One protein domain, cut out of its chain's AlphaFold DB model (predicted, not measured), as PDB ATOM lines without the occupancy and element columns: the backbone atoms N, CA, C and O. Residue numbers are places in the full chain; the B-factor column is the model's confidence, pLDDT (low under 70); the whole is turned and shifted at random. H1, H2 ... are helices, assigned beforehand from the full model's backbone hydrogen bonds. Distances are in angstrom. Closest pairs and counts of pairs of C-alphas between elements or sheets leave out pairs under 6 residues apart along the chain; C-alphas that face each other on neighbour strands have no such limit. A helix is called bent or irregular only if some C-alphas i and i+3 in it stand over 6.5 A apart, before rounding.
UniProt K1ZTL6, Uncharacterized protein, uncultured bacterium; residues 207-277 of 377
ATOM      1  N   SER A 207      33.980  -8.015  12.217       74.94
ATOM      2  CA  SER A 207      35.381  -7.917  12.640       74.94
ATOM      3  C   SER A 207      36.166  -9.215  12.406       74.94
ATOM      4  O   SER A 207      37.289  -9.168  11.916       74.94
ATOM      5  N   GLU A 208      35.582 -10.374  12.713       79.56
ATOM      6  CA  GLU A 208      36.226 -11.690  12.538       79.56
ATOM      7  C   GLU A 208      36.402 -12.040  11.052       79.56
ATOM      8  O   GLU A 208      37.385 -12.660  10.644       79.56
ATOM      9  N   ILE A 209      35.462 -11.589  10.220       80.38
ATOM     10  CA  ILE A 209      35.495 -11.727   8.760       80.38
ATOM     11  C   ILE A 209      36.654 -10.917   8.171       80.38
ATOM     12  O   ILE A 209      37.391 -11.420   7.321       80.38
ATOM     13  N   GLU A 210      36.834  -9.674   8.624       81.12
ATOM     14  CA  GLU A 210      37.945  -8.824   8.185       81.12
ATOM     15  C   GLU A 210      39.302  -9.354   8.653       81.12
ATOM     16  O   GLU A 210      40.275  -9.320   7.894       81.12
ATOM     17  N   GLU A 211      39.369  -9.888   9.872       83.75
ATOM     18  CA  GLU A 211      40.578 -10.508  10.406       83.75
ATOM     19  C   GLU A 211      40.968 -11.759   9.609       83.75
ATOM     20  O   GLU A 211      42.108 -11.874   9.161       83.75
ATOM     21  N   THR A 212      40.011 -12.650   9.347       82.81
ATOM     22  CA  THR A 212      40.228 -13.872   8.557       82.81
ATOM     23  C   THR A 212      40.646 -13.538   7.126       82.81
ATOM     24  O   THR A 212      41.600 -14.113   6.605       82.81
ATOM     25  N   PHE A 213      39.993 -12.558   6.491       87.00
ATOM     26  CA  PHE A 213      40.363 -12.113   5.147       87.00
ATOM     27  C   PHE A 213      41.772 -11.516   5.091       87.00
ATOM     28  O   PHE A 213      42.487 -11.732   4.118       87.00
ATOM     29  N   SER A 214      42.188 -10.796   6.136       85.38
ATOM     30  CA  SER A 214      43.526 -10.196   6.223       85.38
ATOM     31  C   SER A 214      44.644 -11.233   6.364       85.38
ATOM     32  O   SER A 214      45.798 -10.924   6.076       85.38
ATOM     33  N   GLN A 215      44.317 -12.451   6.804       85.50
ATOM     34  CA  GLN A 215      45.261 -13.568   6.893       85.50
ATOM     35  C   GLN A 215      45.411 -14.327   5.565       85.50
ATOM     36  O   GLN A 215      46.366 -15.089   5.404       85.50
ATOM     37  N   LEU A 216      44.497 -14.128   4.609       88.12
ATOM     38  CA  LEU A 216      44.574 -14.747   3.288       88.12
ATOM     39  C   LEU A 216      45.589 -14.019   2.409       88.12
ATOM     40  O   LEU A 216      45.668 -12.791   2.380       88.12
ATOM     41  N   ILE A 217      46.334 -14.789   1.625       84.94
ATOM     42  CA  ILE A 217      47.302 -14.252   0.676       84.94
ATOM     43  C   ILE A 217      46.622 -14.122  -0.690       84.94
ATOM     44  O   ILE A 217      46.259 -15.120  -1.321       84.94
ATOM     45  N   LEU A 218      46.463 -12.877  -1.147       86.81
ATOM     46  CA  LEU A 218      45.584 -12.501  -2.260       86.81
ATOM     47  C   LEU A 218      46.321 -12.102  -3.549       86.81
ATOM     48  O   LEU A 218      45.772 -11.321  -4.321       86.81
ATOM     49  N   ASP A 219      47.529 -12.622  -3.791       80.00
ATOM     50  CA  ASP A 219      48.429 -12.227  -4.896       80.00
ATOM     51  C   ASP A 219      47.701 -11.915  -6.224       80.00
ATOM     52  O   ASP A 219      47.734 -10.784  -6.709       80.00
ATOM     53  N   ASP A 220      46.988 -12.899  -6.785       79.69
ATOM     54  CA  ASP A 220      46.196 -12.745  -8.020       79.69
ATOM     55  C   ASP A 220      44.842 -12.075  -7.787       79.69
ATOM     56  O   ASP A 220      44.319 -11.313  -8.606       79.69
ATOM     57  N   TRP A 221      44.252 -12.378  -6.638       88.25
ATOM     58  CA  TRP A 221      42.881 -12.033  -6.306       88.25
ATOM     59  C   TRP A 221      42.685 -10.535  -6.083       88.25
ATOM     60  O   TRP A 221      41.620 -10.013  -6.414       88.25
ATOM     61  N   GLY A 222      43.712  -9.829  -5.604       81.94
ATOM     62  CA  GLY A 222      43.704  -8.372  -5.502       81.94
ATOM     63  C   GLY A 222      43.559  -7.703  -6.871       81.94
ATOM     64  O   GLY A 222      42.753  -6.788  -7.030       81.94
ATOM     65  N   GLN A 223      44.261  -8.216  -7.888       84.06
ATOM     66  CA  GLN A 223      44.188  -7.698  -9.260       84.06
ATOM     67  C   GLN A 223      42.856  -8.039  -9.935       84.06
ATOM     68  O   GLN A 223      42.347  -7.268 -10.746       84.06
ATOM     69  N   TRP A 224      42.258  -9.177  -9.581       87.69
ATOM     70  CA  TRP A 224      40.941  -9.587 -10.076       87.69
ATOM     71  C   TRP A 224      39.774  -8.983  -9.282       87.69
ATOM     72  O   TRP A 224      38.616  -9.313  -9.542       87.69
ATOM     73  N   GLY A 225      40.062  -8.076  -8.341       86.38
ATOM     74  CA  GLY A 225      39.060  -7.300  -7.618       86.38
ATOM     75  C   GLY A 225      38.311  -8.084  -6.541       86.38
ATOM     76  O   GLY A 225      37.174  -7.729  -6.218       86.38
ATOM     77  N   LEU A 226      38.909  -9.141  -5.978       89.44
ATOM     78  CA  LEU A 226      38.319  -9.875  -4.863       89.44
ATOM     79  C   LEU A 226      38.198  -8.957  -3.640       89.44
ATOM     80  O   LEU A 226      39.178  -8.395  -3.157       89.44
ATOM     81  N   ARG A 227      36.974  -8.828  -3.127       86.25
ATOM     82  CA  ARG A 227      36.658  -8.076  -1.907       86.25
ATOM     83  C   ARG A 227      36.169  -9.028  -0.814       86.25
ATOM     84  O   ARG A 227      35.558 -10.039  -1.167       86.25
ATOM     85  N   PRO A 228      36.314  -8.681   0.479       84.25
ATOM     86  CA  PRO A 228      35.807  -9.505   1.581       84.25
ATOM     87  C   PRO A 228      34.326  -9.867   1.403       84.25
ATOM     88  O   PRO A 228      33.950 -11.033   1.485       84.25
ATOM     89  N   ALA A 229      33.505  -8.881   1.021       85.19
ATOM     90  CA  ALA A 229      32.072  -9.049   0.771       85.19
ATOM     91  C   ALA A 229      31.746 -10.107  -0.301       85.19
ATOM     92  O   ALA A 229      30.670 -10.698  -0.287       85.19
ATOM     93  N   ALA A 230      32.660 -10.374  -1.242       85.38
ATOM     94  CA  ALA A 230      32.420 -11.346  -2.302       85.38
ATOM     95  C   ALA A 230      32.424 -12.787  -1.779       85.38
ATOM     96  O   ALA A 230      31.686 -13.613  -2.309       85.38
ATOM     97  N   ILE A 231      33.229 -13.084  -0.760       86.94
ATOM     98  CA  ILE A 231      33.412 -14.438  -0.219       86.94
ATOM     99  C   ILE A 231      33.049 -14.534   1.267       86.94
ATOM    100  O   ILE A 231      33.353 -15.528   1.918       86.94
ATOM    101  N   GLN A 232      32.338 -13.530   1.784       87.50
ATOM    102  CA  GLN A 232      31.915 -13.415   3.178       87.50
ATOM    103  C   GLN A 232      31.208 -14.675   3.696       87.50
ATOM    104  O   GLN A 232      31.523 -15.157   4.778       87.50
ATOM    105  N   SER A 233      30.314 -15.259   2.891       88.75
ATOM    106  CA  SER A 233      29.573 -16.484   3.228       88.75
ATOM    107  C   SER A 233      30.455 -17.724   3.406       88.75
ATOM    108  O   SER A 233      29.985 -18.737   3.910       88.75
ATOM    109  N   PHE A 234      31.716 -17.667   2.975       88.25
ATOM    110  CA  PHE A 234      32.673 -18.765   3.075       88.25
ATOM    111  C   PHE A 234      33.729 -18.527   4.163       88.25
ATOM    112  O   PHE A 234      34.521 -19.425   4.421       88.25
ATOM    113  N   MET A 235      33.727 -17.371   4.840       86.56
ATOM    114  CA  MET A 235      34.741 -17.024   5.854       86.56
ATOM    115  C   MET A 235      34.657 -17.840   7.139       86.56
ATOM    116  O   MET A 235      35.613 -17.866   7.900       86.56
ATOM    117  N   ALA A 236      33.547 -18.542   7.367       86.75
ATOM    118  CA  ALA A 236      33.438 -19.502   8.460       86.75
ATOM    119  C   ALA A 236      34.270 -20.783   8.223       86.75
ATOM    120  O   ALA A 236      34.396 -21.612   9.123       86.75
ATOM    121  N   LYS A 237      34.811 -20.984   7.010       88.00
ATOM    122  CA  LYS A 237      35.624 -22.157   6.668       88.00
ATOM    123  C   LYS A 237      37.066 -22.010   7.172       88.00
ATOM    124  O   LYS A 237      37.558 -20.890   7.306       88.00
ATOM    125  N   PRO A 238      37.789 -23.126   7.394       89.56
ATOM    126  CA  PRO A 238      39.192 -23.079   7.787       89.56
ATOM    127  C   PRO A 238      40.050 -22.303   6.782       89.56
ATOM    128  O   PRO A 238      39.963 -22.529   5.573       89.56
ATOM    129  N   ILE A 239      40.944 -21.453   7.293       88.75
ATOM    130  CA  ILE A 239      41.841 -20.612   6.481       88.75
ATOM    131  C   ILE A 239      42.675 -21.452   5.508       88.75
ATOM    132  O   ILE A 239      42.830 -21.071   4.352       88.75
ATOM    133  N   ALA A 240      43.155 -22.622   5.939       86.81
ATOM    134  CA  ALA A 240      43.927 -23.527   5.087       86.81
ATOM    135  C   ALA A 240      43.133 -24.003   3.856       86.81
ATOM    136  O   ALA A 240      43.664 -24.012   2.748       86.81
ATOM    137  N   LEU A 241      41.850 -24.339   4.036       89.19
ATOM    138  CA  LEU A 241      40.965 -24.754   2.946       89.19
ATOM    139  C   LEU A 241      40.671 -23.583   2.001       89.19
ATOM    140  O   LEU A 241      40.709 -23.741   0.783       89.19
ATOM    141  N   LEU A 242      40.402 -22.399   2.562       90.69
ATOM    142  CA  LEU A 242      40.181 -21.188   1.775       90.69
ATOM    143  C   LEU A 242      41.411 -20.843   0.931       90.69
ATOM    144  O   LEU A 242      41.269 -20.557  -0.255       90.69
ATOM    145  N   GLN A 243      42.610 -20.917   1.510       90.56
ATOM    146  CA  GLN A 243      43.849 -20.626   0.798       90.56
ATOM    147  C   GLN A 243      44.138 -21.649  -0.308       90.56
ATOM    148  O   GLN A 243      44.493 -21.245  -1.413       90.56
ATOM    149  N   ASP A 244      43.941 -22.947  -0.054       90.25
ATOM    150  CA  ASP A 244      44.121 -23.994  -1.071       90.25
ATOM    151  C   ASP A 244      43.147 -23.810  -2.246       90.25
ATOM    152  O   ASP A 244      43.556 -23.838  -3.409       90.25
ATOM    153  N   LEU A 245      41.871 -23.518  -1.970       92.31
ATOM    154  CA  LEU A 245      40.875 -23.264  -3.016       92.31
ATOM    155  C   LEU A 245      41.162 -21.981  -3.803       92.31
ATOM    156  O   LEU A 245      40.968 -21.965  -5.022       92.31
ATOM    157  N   LEU A 246      41.647 -20.925  -3.145       92.44
ATOM    158  CA  LEU A 246      42.099 -19.701  -3.811       92.44
ATOM    159  C   LEU A 246      43.281 -19.981  -4.744       92.44
ATOM    160  O   LEU A 246      43.269 -19.522  -5.889       92.44
ATOM    161  N   ASP A 247      44.268 -20.749  -4.284       91.50
ATOM    162  CA  ASP A 247      45.484 -21.053  -5.040       91.50
ATOM    163  C   ASP A 247      45.177 -21.970  -6.241       91.50
ATOM    164  O   ASP A 247      45.610 -21.691  -7.365       91.50
ATOM    165  N   ARG A 248      44.367 -23.021  -6.046       91.88
ATOM    166  CA  ARG A 248      43.916 -23.930  -7.118       91.88
ATOM    167  C   ARG A 248      43.060 -23.222  -8.158       91.88
ATOM    168  O   ARG A 248      43.267 -23.394  -9.357       91.88
ATOM    169  N   THR A 249      42.121 -22.391  -7.710       92.81
ATOM    170  CA  THR A 249      41.244 -21.646  -8.618       92.81
ATOM    171  C   THR A 249      42.049 -20.637  -9.435       92.81
ATOM    172  O   THR A 249      41.848 -20.535 -10.645       92.81
ATOM    173  N   ALA A 250      42.988 -19.920  -8.811       91.31
ATOM    174  CA  ALA A 250      43.862 -18.990  -9.523       91.31
ATOM    175  C   ALA A 250      44.737 -19.708 -10.560       91.31
ATOM    176  O   ALA A 250      44.875 -19.233 -11.688       91.31
ATOM    177  N   TYR A 251      45.262 -20.887 -10.216       91.50
ATOM    178  CA  TYR A 251      45.992 -21.733 -11.153       91.50
ATOM    179  C   TYR A 251      45.132 -22.159 -12.353       91.50
ATOM    180  O   TYR A 251      45.537 -21.958 -13.498       91.50
ATOM    181  N   ALA A 252      43.926 -22.675 -12.108       90.69
ATOM    182  CA  ALA A 252      43.009 -23.098 -13.166       90.69
ATOM    183  C   ALA A 252      42.593 -21.939 -14.092       90.69
ATOM    184  O   ALA A 252      42.416 -22.140 -15.295       90.69
ATOM    185  N   ILE A 253      42.457 -20.723 -13.549       91.50
ATOM    186  CA  ILE A 253      42.218 -19.510 -14.339       91.50
ATOM    187  C   ILE A 253      43.403 -19.234 -15.261       91.50
ATOM    188  O   ILE A 253      43.198 -19.129 -16.467       91.50
ATOM    189  N   ARG A 254      44.628 -19.180 -14.724       89.44
ATOM    190  CA  ARG A 254      45.849 -18.911 -15.500       89.44
ATOM    191  C   ARG A 254      46.086 -19.942 -16.603       89.44
ATOM    192  O   ARG A 254      46.441 -19.565 -17.708       89.44
ATOM    193  N   GLN A 255      45.832 -21.223 -16.342       89.06
ATOM    194  CA  GLN A 255      45.967 -22.268 -17.366       89.06
ATOM    195  C   GLN A 255      45.007 -22.081 -18.550       89.06
ATOM    196  O   GLN A 255      45.288 -22.511 -19.664       89.06
ATOM    197  N   LYS A 256      43.861 -21.433 -18.318       88.62
ATOM    198  CA  LYS A 256      42.880 -21.131 -19.365       88.62
ATOM    199  C   LYS A 256      43.073 -19.744 -19.978       88.62
ATOM    200  O   LYS A 256      42.442 -19.458 -21.000       88.62
ATOM    201  N   GLU A 257      43.923 -18.891 -19.405       86.00
ATOM    202  CA  GLU A 257      44.294 -17.604 -19.996       86.00
ATOM    203  C   GLU A 257      45.082 -17.852 -21.292       86.00
ATOM    204  O   GLU A 257      46.116 -18.507 -21.295       86.00
ATOM    205  N   GLY A 258      44.558 -17.365 -22.421       80.69
ATOM    206  CA  GLY A 258      45.160 -17.570 -23.747       80.69
ATOM    207  C   GLY A 258      44.682 -18.816 -24.500       80.69
ATOM    208  O   GLY A 258      45.091 -19.021 -25.639       80.69
ATOM    209  N   THR A 259      43.791 -19.619 -23.912       88.06
ATOM    210  CA  THR A 259      43.073 -20.680 -24.641       88.06
ATOM    211  C   THR A 259      41.828 -20.125 -25.341       88.06
ATOM    212  O   THR A 259      41.364 -19.034 -25.013       88.06
ATOM    213  N   ASP A 260      41.218 -20.906 -26.239       83.88
ATOM    214  CA  ASP A 260      39.967 -20.540 -26.932       83.88
ATOM    215  C   ASP A 260      38.764 -20.346 -25.983       83.88
ATOM    216  O   ASP A 260      37.711 -19.851 -26.389       83.88
ATOM    217  N   ARG A 261      38.883 -20.757 -24.709       86.25
ATOM    218  CA  ARG A 261      37.820 -20.670 -23.693       86.25
ATOM    219  C   ARG A 261      38.349 -20.124 -22.359       86.25
ATOM    220  O   ARG A 261      38.397 -20.862 -21.369       86.25
ATOM    221  N   PRO A 262      38.716 -18.833 -22.296       89.88
ATOM    222  CA  PRO A 262      39.196 -18.223 -21.064       89.88
ATOM    223  C   PRO A 262      38.063 -18.069 -20.042       89.88
ATOM    224  O   PRO A 262      36.902 -17.830 -20.388       89.88
ATOM    225  N   ILE A 263      38.404 -18.157 -18.753       90.62
ATOM    226  CA  ILE A 263      37.448 -17.899 -17.669       90.62
ATOM    227  C   ILE A 263      37.215 -16.387 -17.573       90.62
ATOM    228  O   ILE A 263      38.030 -15.650 -17.023       90.62
ATOM    229  N   GLN A 264      36.083 -15.928 -18.110       88.00
ATOM    230  CA  GLN A 264      35.717 -14.507 -18.107       88.00
ATOM    231  C   GLN A 264      35.321 -14.013 -16.707       88.00
ATOM    232  O   GLN A 264      35.764 -12.956 -16.269       88.00
ATOM    233  N   ASN A 265      34.514 -14.790 -15.974       93.06
ATOM    234  CA  ASN A 265      34.069 -14.429 -14.628       93.06
ATOM    235  C   ASN A 265      34.890 -15.156 -13.555       93.06
ATOM    236  O   ASN A 265      34.474 -16.184 -13.018       93.06
ATOM    237  N   LYS A 266      36.060 -14.596 -13.237       92.44
ATOM    238  CA  LYS A 266      37.022 -15.159 -12.274       92.44
ATOM    239  C   LYS A 266      36.446 -15.285 -10.857       92.44
ATOM    240  O   LYS A 266      36.604 -16.319 -10.216       92.44
ATOM    241  N   ILE A 267      35.724 -14.263 -10.387       92.12
ATOM    242  CA  ILE A 267      35.107 -14.252  -9.048       92.12
ATOM    243  C   ILE A 267      33.916 -15.214  -8.979       92.12
ATOM    244  O   ILE A 267      33.744 -15.913  -7.985       92.12
ATOM    245  N   GLY A 268      33.097 -15.277 -10.032       91.81
ATOM    246  CA  GLY A 268      32.008 -16.249 -10.129       91.81
ATOM    247  C   GLY A 268      32.528 -17.685 -10.112       91.81
ATOM    248  O   GLY A 268      32.016 -18.508  -9.362       91.81
ATOM    249  N   PHE A 269      33.599 -17.954 -10.862       93.69
ATOM    250  CA  PHE A 269      34.262 -19.255 -10.871       93.69
ATOM    251  C   PHE A 269      34.806 -19.641  -9.485       93.69
ATOM    252  O   PHE A 269      34.563 -20.754  -9.022       93.69
ATOM    253  N   LEU A 270      35.434 -18.697  -8.772       93.94
ATOM    254  CA  LEU A 270      35.852 -18.902  -7.382       93.94
ATOM    255  C   LEU A 270      34.687 -19.267  -6.465       93.94
ATOM    256  O   LEU A 270      34.804 -20.206  -5.686       93.94
ATOM    257  N   LYS A 271      33.567 -18.541  -6.545       92.38
ATOM    258  CA  LYS A 271      32.393 -18.821  -5.706       92.38
ATOM    259  C   LYS A 271      31.881 -20.240  -5.916       92.38
ATOM    260  O   LYS A 271      31.611 -20.918  -4.931       92.38
ATOM    261  N   THR A 272      31.797 -20.695  -7.163       93.81
ATOM    262  CA  THR A 272      31.383 -22.066  -7.479       93.81
ATOM    263  C   THR A 272      32.327 -23.094  -6.852       93.81
ATOM    264  O   THR A 272      31.867 -24.047  -6.230       93.81
ATOM    265  N   ASN A 273      33.643 -22.880  -6.930       93.62
ATOM    266  CA  ASN A 273      34.616 -23.792  -6.317       93.62
ATOM    267  C   ASN A 273      34.574 -23.751  -4.779       93.62
ATOM    268  O   ASN A 273      34.707 -24.785  -4.135       93.62
ATOM    269  N   LEU A 274      34.332 -22.582  -4.176       93.00
ATOM    270  CA  LEU A 274      34.154 -22.438  -2.725       93.00
ATOM    271  C   LEU A 274      32.868 -23.106  -2.215       93.00
ATOM    272  O   LEU A 274      32.853 -23.638  -1.101       93.00
ATOM    273  N   GLN A 275      31.799 -23.084  -3.017       93.06
ATOM    274  CA  GLN A 275      30.553 -23.802  -2.738       93.06
ATOM    275  C   GLN A 275      30.754 -25.315  -2.811       93.06
ATOM    276  O   GLN A 275      30.293 -26.023  -1.922       93.06
ATOM    277  N   ASN A 276      31.476 -25.786  -3.828       92.12
ATOM    278  CA  ASN A 276      31.722 -27.209  -4.053       92.12
ATOM    279  C   ASN A 276      32.886 -27.777  -3.226       92.12
ATOM    280  O   ASN A 276      33.114 -28.980  -3.266       92.12
ATOM    281  N   GLU A 277      33.640 -26.923  -2.523       91.19
ATOM    282  CA  GLU A 277      34.849 -27.278  -1.754       91.19
ATOM    283  C   GLU A 277      35.919 -28.013  -2.570       91.19
ATOM    284  O   GLU A 277      36.773 -28.714  -2.032       91.19
TER     285      GLU A 277
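This is residues 207 to 277 of the 377 residues of an uncharacterized protein of uncultured bacterium (UniProt K1ZTL6). One long helix, H4, runs along the length of the domain, and H5 folds back after a loop and packs across one side of it at a steep tilt. The short helix H3 packs beside the later part of H5, H1 sits at one end of the domain over the beginning of H3, and the loop of residues 257 to 265 makes the opposite end. H2, a short turn, is near H4. The printed part has 71 residues with five named helices, H1 to H5 in chain order, and no named strand, and the class is all helix. The whole is compact, with a radius of gyration of the C-alphas of 12.0 A, yet elongated in outline, spanning 41 by 23 by 17 A.

H4, residues 239 to 256, touches H5, residues 266 to 276, with the C-alphas of Thr 249 and Leu 270 the closest at 6.2 A. Their lines stand at a steep tilt of 49 degrees, opposite ways. H5 also touches H3, residues 228 to 234, closest at the C-alphas of Phe 234 and Leu 274, 7.0 A apart, at a shallow tilt of 16 degrees, the same way. H3 touches H1, residues 207 to 215, about perpendicular at 82 degrees; the closest C-alphas, those of Phe 213 and Pro 228, are 6.3 A apart. The helix packing is mostly crossed, meaning that most touching helices are at more than a shallow tilt, but only just: 1 of 3 such pairs is shallow. H2, residues 219 to 223, and H4 are close but not clearly touching, with the C-alphas of Asp 220 and Ala 250 the closest at 6.8 A. H1 and H5 are apart, as are H2 and H5. In H1, H4 and H5 every O i to N i+4 pair is within hydrogen-bond range; H2 has 0 of 1, with 1 of 2 O i to N i+3 pairs, and H3 has 1 of 3, with 2 of 4.

H4 is 25.9 A from first to last C-alpha, with C-alpha 239 at (41.841, -20.612, 6.481) and C-alpha 256 at (42.880, -21.131, -19.365). H5 measures 15.5 A, H1 12.8 A, H3 9.9 A and H2 7.6 A. H1 begins at C-alpha 207, (35.381, -7.917, 12.640). H3 is irregular: C-alphas 230 and 233 are 8.1 A apart. H2 is neither bent nor irregular, but only just: C-alphas 219 and 222 are 6.1 A apart.

The two C-alphas farthest apart are those of Ser 207 and Asp 260, 41.8 A. The printed part has no cut. The links H1 to H2, H2 to H3 and H3 to H4 are tight, and H4 to H5, with 9 residues, is short. Mean pLDDT of the printed part is 88.0, and no printed residue is under 70.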